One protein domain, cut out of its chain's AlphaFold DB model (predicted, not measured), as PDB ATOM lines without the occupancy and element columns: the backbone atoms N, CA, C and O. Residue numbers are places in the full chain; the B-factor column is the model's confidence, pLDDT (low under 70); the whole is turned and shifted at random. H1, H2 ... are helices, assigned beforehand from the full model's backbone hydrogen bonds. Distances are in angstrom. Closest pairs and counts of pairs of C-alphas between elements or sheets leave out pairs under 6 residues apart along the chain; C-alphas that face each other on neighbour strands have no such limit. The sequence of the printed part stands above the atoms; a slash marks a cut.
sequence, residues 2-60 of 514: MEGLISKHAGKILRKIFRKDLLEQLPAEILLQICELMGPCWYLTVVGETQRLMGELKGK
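AT A GLANCE: This is residues 2 to 60 of the 514 residues of an uncharacterized protein of Aspergillus candidus (UniProt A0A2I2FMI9). The longest helix, H5, packs at one side of a small body of short helices and loops, and its last residues, 53 to 59, stick out as an arm with Lys 60. The short helix H1 sits in the middle between H5 and H4, while the short helices H2 and H3 lie in the looping stretch that runs round from H1 to H4. The printed part has 59 residues with five named helices, H1 to H5 in that order, and no named strand; the class is all helix. The whole is compact, with a radius of gyration of the C-alphas of 11.7 A and spans of 33 by 24 by 22 A.

IN THESE COORDINATES: H5, residues 42 to 59, is 25.5 A long, from C-alpha 42 at (624.414, 353.875, 470.100) to C-alpha 59 at (635.129, 342.347, 450.054). H4, residues 28 to 38, measures 15.2 A. H1, residues 2 to 5, begins at C-alpha 2, (619.211, 349.173, 460.468). H2 holds residues 11 to 14 and H3 residues 20 to 23.

HOW THE PARTS SIT: H5 touches H1, closest at the C-alphas of Gly 4 and Gly 48, 3.5 A apart. H1 and H4 only just touch, with 3 pairs of C-alphas within 8 A, the closest being Met 2 and Cys 35 at 6.4 A. H4 and H5 are apart. H2 and H3 are close but not clearly touching, their closest C-alphas, Gly 11 and Lys 20, 6.7 A apart. Every O i to N i+4 pair is within hydrogen-bond range in H4 and H5; H1, H2 and H3 are too short for such a pair.

THE WHOLE: The C-alphas farthest apart, of Lys 16 and Lys 60, are 35.7 A apart. Without residues 53 to 60, which stand free, the body spans 23 by 19 by 19 A. The printed part has no cut, and the four links are tight. Mean pLDDT of the printed part is 78.7; residues 16, 39, 59 and 60 are under 70.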
ATOM      1  N   MET A   2     619.849 350.357 461.068       76.94
ATOM      2  CA  MET A   2     619.211 349.173 460.468       76.94
ATOM      3  C   MET A   2     620.141 347.951 460.360       76.94
ATOM      4  O   MET A   2     619.795 346.859 460.797       76.94
ATOM      5  N   GLU A   3     621.378 348.146 459.901       76.94
ATOM      6  CA  GLU A   3     622.387 347.073 459.833       76.94
ATOM      7  C   GLU A   3     622.728 346.480 461.206       76.94
ATOM      8  O   GLU A   3     623.020 345.294 461.339       76.94
ATOM      9  N   GLY A   4     622.666 347.304 462.254       79.00
ATOM     10  CA  GLY A   4     622.851 346.868 463.633       79.00
ATOM     11  C   GLY A   4     621.672 346.058 464.141       79.00
ATOM     12  O   GLY A   4     621.871 345.047 464.807       79.00
ATOM     13  N   LEU A   5     620.458 346.475 463.786       78.19
ATOM     14  CA  LEU A   5     619.206 345.792 464.105       78.19
ATOM     15  C   LEU A   5     619.190 344.360 463.531       78.19
ATOM     16  O   LEU A   5     618.818 343.407 464.213       78.19
ATOM     17  N   ILE A   6     619.691 344.205 462.303       79.06
ATOM     18  CA  ILE A   6     619.783 342.926 461.581       79.06
ATOM     19  C   ILE A   6     621.074 342.160 461.944       79.06
ATOM     20  O   ILE A   6     621.264 340.989 461.602       79.06
ATOM     21  N   SER A   7     621.977 342.759 462.723       77.56
ATOM     22  CA  SER A   7     623.236 342.123 463.096       77.56
ATOM     23  C   SER A   7     623.026 340.878 463.956       77.56
ATOM     24  O   SER A   7     622.406 340.915 465.022       77.56
ATOM     25  N   LYS A   8     623.663 339.760 463.580       75.19
ATOM     26  CA  LYS A   8     623.707 338.544 464.419       75.19
ATOM     27  C   LYS A   8     624.300 338.784 465.818       75.19
ATOM     28  O   LYS A   8     624.035 338.003 466.726       75.19
ATOM     29  N   HIS A   9     625.087 339.846 466.006       73.56
ATOM     30  CA  HIS A   9     625.684 340.194 467.300       73.56
ATOM     31  C   HIS A   9     624.736 340.996 468.196       73.56
ATOM     32  O   HIS A   9     624.809 340.859 469.414       73.56
ATOM     33  N   ALA A  10     623.773 341.717 467.614       73.81
ATOM     34  CA  ALA A  10     622.690 342.349 468.364       73.81
ATOM     35  C   ALA A  10     621.643 341.336 468.858       73.81
ATOM     36  O   ALA A  10     620.901 341.613 469.800       73.81
ATOM     37  N   GLY A  11     621.624 340.126 468.285       70.25
ATOM     38  CA  GLY A  11     620.634 339.089 468.583       70.25
ATOM     39  C   GLY A  11     620.546 338.677 470.056       70.25
ATOM     40  O   GLY A  11     619.466 338.313 470.498       70.25
ATOM     41  N   LYS A  12     621.629 338.770 470.845       70.19
ATOM     42  CA  LYS A  12     621.581 338.474 472.294       70.19
ATOM     43  C   LYS A  12     620.804 339.526 473.092       70.19
ATOM     44  O   LYS A  12     620.154 339.174 474.069       70.19
ATOM     45  N   ILE A  13     620.871 340.787 472.670       70.81
ATOM     46  CA  ILE A  13     620.204 341.916 473.327       70.81
ATOM     47  C   ILE A  13     618.764 342.025 472.823       70.81
ATOM     48  O   ILE A  13     617.829 342.117 473.612       70.81
ATOM     49  N   LEU A  14     618.581 341.918 471.505       72.69
ATOM     50  CA  LEU A  14     617.276 342.033 470.862       72.69
ATOM     51  C   LEU A  14     616.367 340.829 471.125       72.69
ATOM     52  O   LEU A  14     615.159 340.981 471.027       72.69
ATOM     53  N   ARG A  15     616.900 339.664 471.535       70.50
ATOM     54  CA  ARG A  15     616.111 338.439 471.787       70.50
ATOM     55  C   ARG A  15     614.959 338.612 472.778       70.50
ATOM     56  O   ARG A  15     614.016 337.834 472.730       70.50
ATOM     57  N   LYS A  16     615.071 339.574 473.700       68.25
ATOM     58  CA  LYS A  16     614.037 339.881 474.701       68.25
ATOM     59  C   LYS A  16     612.977 340.869 474.203       68.25
ATOM     60  O   LYS A  16     611.980 341.053 474.887       68.25
ATOM     61  N   ILE A  17     613.208 341.510 473.058       70.56
ATOM     62  CA  ILE A  17     612.395 342.613 472.530       70.56
ATOM     63  C   ILE A  17     611.746 342.203 471.201       70.56
ATOM     64  O   ILE A  17     610.548 342.381 471.020       70.56
ATOM     65  N   PHE A  18     612.515 341.592 470.297       71.69
ATOM     66  CA  PHE A  18     612.057 341.159 468.980       71.69
ATOM     67  C   PHE A  18     612.563 339.759 468.626       71.69
ATOM     68  O   PHE A  18     613.687 339.359 468.949       71.69
ATOM     69  N   ARG A  19     611.745 339.028 467.868       77.38
ATOM     70  CA  ARG A  19     612.177 337.832 467.145       77.38
ATOM     71  C   ARG A  19     612.914 338.249 465.874       77.38
ATOM     72  O   ARG A  19     612.309 338.781 464.949       77.38
ATOM     73  N   LYS A  20     614.229 338.025 465.847       74.19
ATOM     74  CA  LYS A  20     615.121 338.464 464.759       74.19
ATOM     75  C   LYS A  20     614.733 337.887 463.396       74.19
ATOM     76  O   LYS A  20     614.807 338.581 462.396       74.19
ATOM     77  N   ASP A  21     614.279 336.642 463.389       79.19
ATOM     78  CA  ASP A  21     613.823 335.912 462.209       79.19
ATOM     79  C   ASP A  21     612.548 336.504 461.585       79.19
ATOM     80  O   ASP A  21     612.397 336.463 460.372       79.19
ATOM     81  N   LEU A  22     611.659 337.091 462.395       80.94
ATOM     82  CA  LEU A  22     610.493 337.830 461.894       80.94
ATOM     83  C   LEU A  22     610.877 339.234 461.431       80.94
ATOM     84  O   LEU A  22     610.325 339.743 460.463       80.94
ATOM     85  N   LEU A  23     611.834 339.853 462.121       81.06
ATOM     86  CA  LEU A  23     612.313 341.188 461.795       81.06
ATOM     87  C   LEU A  23     612.995 341.227 460.418       81.06
ATOM     88  O   LEU A  23     612.772 342.151 459.649       81.06
ATOM     89  N   GLU A  24     613.782 340.200 460.085       80.81
ATOM     90  CA  GLU A  24     614.452 340.055 458.783       80.81
ATOM     91  C   GLU A  24     613.482 339.845 457.605       80.81
ATOM     92  O   GLU A  24     613.878 340.026 456.458       80.81
ATOM     93  N   GLN A  25     612.224 339.480 457.874       85.62
ATOM     94  CA  GLN A  25     611.185 339.292 456.853       85.62
ATOM     95  C   GLN A  25     610.406 340.576 456.545       85.62
ATOM     96  O   GLN A  25     609.597 340.592 455.617       85.62
ATOM     97  N   LEU A  26     610.609 341.639 457.327       85.38
ATOM     98  CA  LEU A  26     609.912 342.901 457.119       85.38
ATOM     99  C   LEU A  26     610.472 343.641 455.891       85.38
ATOM    100  O   LEU A  26     611.687 343.638 455.677       85.38
ATOM    101  N   PRO A  27     609.614 344.331 455.116       88.19
ATOM    102  CA  PRO A  27     610.062 345.243 454.069       88.19
ATOM    103  C   PRO A  27     610.985 346.339 454.619       88.19
ATOM    104  O   PRO A  27     610.854 346.762 455.775       88.19
ATOM    105  N   ALA A  28     611.900 346.830 453.780       81.25
ATOM    106  CA  ALA A  28     612.889 347.839 454.160       81.25
ATOM    107  C   ALA A  28     612.240 349.133 454.682       81.25
ATOM    108  O   ALA A  28     612.759 349.759 455.605       81.25
ATOM    109  N   GLU A  29     611.075 349.495 454.149       85.12
ATOM    110  CA  GLU A  29     610.295 350.671 454.537       85.12
ATOM    111  C   GLU A  29     609.799 350.561 455.985       85.12
ATOM    112  O   GLU A  29     609.879 351.520 456.752       85.12
ATOM    113  N   ILE A  30     609.350 349.371 456.391       85.44
ATOM    114  CA  ILE A  30     608.891 349.110 457.762       85.44
ATOM    115  C   ILE A  30     610.081 349.092 458.724       85.44
ATOM    116  O   ILE A  30     610.004 349.631 459.826       85.44
ATOM    117  N   LEU A  31     611.213 348.522 458.303       83.44
ATOM    118  CA  LEU A  31     612.444 348.531 459.094       83.44
ATOM    119  C   LEU A  31     612.994 349.948 459.306       83.44
ATOM    120  O   LEU A  31     613.497 350.242 460.393       83.44
ATOM    121  N   LEU A  32     612.877 350.823 458.303       81.69
ATOM    122  CA  LEU A  32     613.208 352.244 458.417       81.69
ATOM    123  C   LEU A  32     612.325 352.937 459.457       81.69
ATOM    124  O   LEU A  32     612.866 353.550 460.375       81.69
ATOM    125  N   GLN A  33     611.003 352.755 459.390       83.12
ATOM    126  CA  GLN A  33     610.074 353.328 460.372       83.12
ATOM    127  C   GLN A  33     610.342 352.828 461.797       83.12
ATOM    128  O   GLN A  33     610.319 353.609 462.746       83.12
ATOM    129  N   ILE A  34     610.655 351.538 461.968       82.00
ATOM    130  CA  ILE A  34     611.052 350.986 463.272       82.00
ATOM    131  C   ILE A  34     612.332 351.666 463.774       82.00
ATOM    132  O   ILE A  34     612.403 352.039 464.944       82.00
ATOM    133  N   CYS A  35     613.334 351.857 462.911       78.69
ATOM    134  CA  CYS A  35     614.567 352.555 463.285       78.69
ATOM    135  C   CYS A  35     614.309 354.017 463.681       78.69
ATOM    136  O   CYS A  35     614.909 354.493 464.643       78.69
ATOM    137  N   GLU A  36     613.422 354.718 462.974       81.25
ATOM    138  CA  GLU A  36     613.032 356.094 463.306       81.25
ATOM    139  C   GLU A  36     612.331 356.169 464.669       81.25
ATOM    140  O   GLU A  36     612.699 356.994 465.504       81.25
ATOM    141  N   LEU A  37     611.390 355.257 464.938       82.50
ATOM    142  CA  LEU A  37     610.640 355.199 466.199       82.50
ATOM    143  C   LEU A  37     611.498 354.779 467.400       82.50
ATOM    144  O   LEU A  37     611.276 355.254 468.512       82.50
ATOM    145  N   MET A  38     612.475 353.890 467.200       74.94
ATOM    146  CA  MET A  38     613.391 353.462 468.264       74.94
ATOM    147  C   MET A  38     614.349 354.575 468.712       74.94
ATOM    148  O   MET A  38     614.919 354.484 469.803       74.94
ATOM    149  N   GLY A  39     614.542 355.605 467.887       67.81
ATOM    150  CA  GLY A  39     615.510 356.663 468.139       67.81
ATOM    151  C   GLY A  39     616.972 356.176 468.113       67.81
ATOM    152  O   GLY A  39     617.271 355.001 467.878       67.81
ATOM    153  N   PRO A  40     617.942 357.082 468.326       73.06
ATOM    154  CA  PRO A  40     619.366 356.785 468.191       73.06
ATOM    155  C   PRO A  40     619.883 355.798 469.254       73.06
ATOM    156  O   PRO A  40     620.320 356.179 470.337       73.06
ATOM    157  N   CYS A  41     619.927 354.505 468.917       79.25
ATOM    158  CA  CYS A  41     620.594 353.489 469.733       79.25
ATOM    159  C   CYS A  41     622.090 353.392 469.386       79.25
ATOM    160  O   CYS A  41     622.471 352.849 468.343       79.25
ATOM    161  N   TRP A  42     622.955 353.878 470.284       78.25
ATOM    162  CA  TRP A  42     624.414 353.875 470.100       78.25
ATOM    163  C   TRP A  42     624.982 352.480 469.833       78.25
ATOM    164  O   TRP A  42     625.760 352.303 468.897       78.25
ATOM    165  N   TYR A  43     624.561 351.477 470.608       81.19
ATOM    166  CA  TYR A  43     625.051 350.108 470.457       81.19
ATOM    167  C   TYR A  43     624.753 349.540 469.064       81.19
ATOM    168  O   TYR A  43     625.657 349.048 468.389       81.19
ATOM    169  N   LEU A  44     623.501 349.646 468.602       82.06
ATOM    170  CA  LEU A  44     623.104 349.142 467.285       82.06
ATOM    171  C   LEU A  44     623.808 349.909 466.165       82.06
ATOM    172  O   LEU A  44     624.271 349.306 465.202       82.06
ATOM    173  N   THR A  45     623.954 351.226 466.301       80.94
ATOM    174  CA  THR A  45     624.702 352.030 465.331       80.94
ATOM    175  C   THR A  45     626.155 351.573 465.233       80.94
ATOM    176  O   THR A  45     626.616 351.294 464.130       80.94
ATOM    177  N   VAL A  46     626.858 351.403 466.357       83.00
ATOM    178  CA  VAL A  46     628.261 350.960 466.361       83.00
ATOM    179  C   VAL A  46     628.407 349.550 465.789       83.00
ATOM    180  O   VAL A  46     629.279 349.325 464.951       83.00
ATOM    181  N   VAL A  47     627.563 348.601 466.203       84.25
ATOM    182  CA  VAL A  47     627.637 347.208 465.731       84.25
ATOM    183  C   VAL A  47     627.342 347.109 464.234       84.25
ATOM    184  O   VAL A  47     628.083 346.430 463.522       84.25
ATOM    185  N   GLY A  48     626.299 347.795 463.760       82.81
ATOM    186  CA  GLY A  48     625.930 347.825 462.344       82.81
ATOM    187  C   GLY A  48     627.037 348.413 461.477       82.81
ATOM    188  O   GLY A  48     627.554 347.731 460.595       82.81
ATOM    189  N   GLU A  49     627.482 349.627 461.814       83.88
ATOM    190  CA  GLU A  49     628.565 350.315 461.102       83.88
ATOM    191  C   GLU A  49     629.851 349.482 461.079       83.88
ATOM    192  O   GLU A  49     630.474 349.323 460.032       83.88
ATOM    193  N   THR A  50     630.237 348.885 462.212       84.44
ATOM    194  CA  THR A  50     631.443 348.045 462.286       84.44
ATOM    195  C   THR A  50     631.334 346.833 461.366       84.44
ATOM    196  O   THR A  50     632.296 346.494 460.679       84.44
ATOM    197  N   GLN A  51     630.177 346.167 461.318       82.31
ATOM    198  CA  GLN A  51     629.988 345.009 460.446       82.31
ATOM    199  C   GLN A  51     629.988 345.380 458.969       82.31
ATOM    200  O   GLN A  51     630.655 344.687 458.199       82.31
ATOM    201  N   ARG A  52     629.318 346.470 458.586       84.81
ATOM    202  CA  ARG A  52     629.348 346.981 457.213       84.81
ATOM    203  C   ARG A  52     630.777 347.306 456.788       84.81
ATOM    204  O   ARG A  52     631.243 346.790 455.778       84.81
ATOM    205  N   LEU A  53     631.519 348.055 457.606       85.25
ATOM    206  CA  LEU A  53     632.920 348.391 457.329       85.25
ATOM    207  C   LEU A  53     633.834 347.152 457.280       85.25
ATOM    208  O   LEU A  53     634.712 347.063 456.426       85.25
ATOM    209  N   MET A  54     633.639 346.164 458.160       83.00
ATOM    210  CA  MET A  54     634.380 344.898 458.082       83.00
ATOM    211  C   MET A  54     634.028 344.094 456.827       83.00
ATOM    212  O   MET A  54     634.903 343.434 456.265       83.00
ATOM    213  N   GLY A  55     632.762 344.116 456.405       81.56
ATOM    214  CA  GLY A  55     632.303 343.521 455.153       81.56
ATOM    215  C   GLY A  55     633.005 344.160 453.960       81.56
ATOM    216  O   GLY A  55     633.602 343.444 453.159       81.56
ATOM    217  N   GLU A  56     633.044 345.491 453.922       80.44
ATOM    218  CA  GLU A  56     633.778 346.268 452.922       80.44
ATOM    219  C   GLU A  56     635.259 345.893 452.883       80.44
ATOM    220  O   GLU A  56     635.774 345.579 451.814       80.44
ATOM    221  N   LEU A  57     635.936 345.838 454.038       81.38
ATOM    222  CA  LEU A  57     637.336 345.400 454.145       81.38
ATOM    223  C   LEU A  57     637.564 344.003 453.563       81.38
ATOM    224  O   LEU A  57     638.506 343.805 452.801       81.38
ATOM    225  N   LYS A  58     636.704 343.037 453.908       78.69
ATOM    226  CA  LYS A  58     636.811 341.644 453.441       78.69
ATOM    227  C   LYS A  58     636.452 341.488 451.964       78.69
ATOM    228  O   LYS A  58     636.994 340.613 451.297       78.69
ATOM    229  N   GLY A  59     635.549 342.324 451.453       69.25
ATOM    230  CA  GLY A  59     635.129 342.347 450.054       69.25
ATOM    231  C   GLY A  59     636.177 342.934 449.104       69.25
ATOM    232  O   GLY A  59     636.089 342.725 447.891       69.25
ATOM    233  N   LYS A  60     637.203 343.637 449.613       68.06
ATOM    234  CA  LYS A  60     638.267 344.226 448.784       68.06
ATOM    235  C   LYS A  60     639.194 343.137 448.231       68.06
ATOM    236  O   LYS A  60     640.215 342.815 448.822       68.06
TER     237      LYS A  60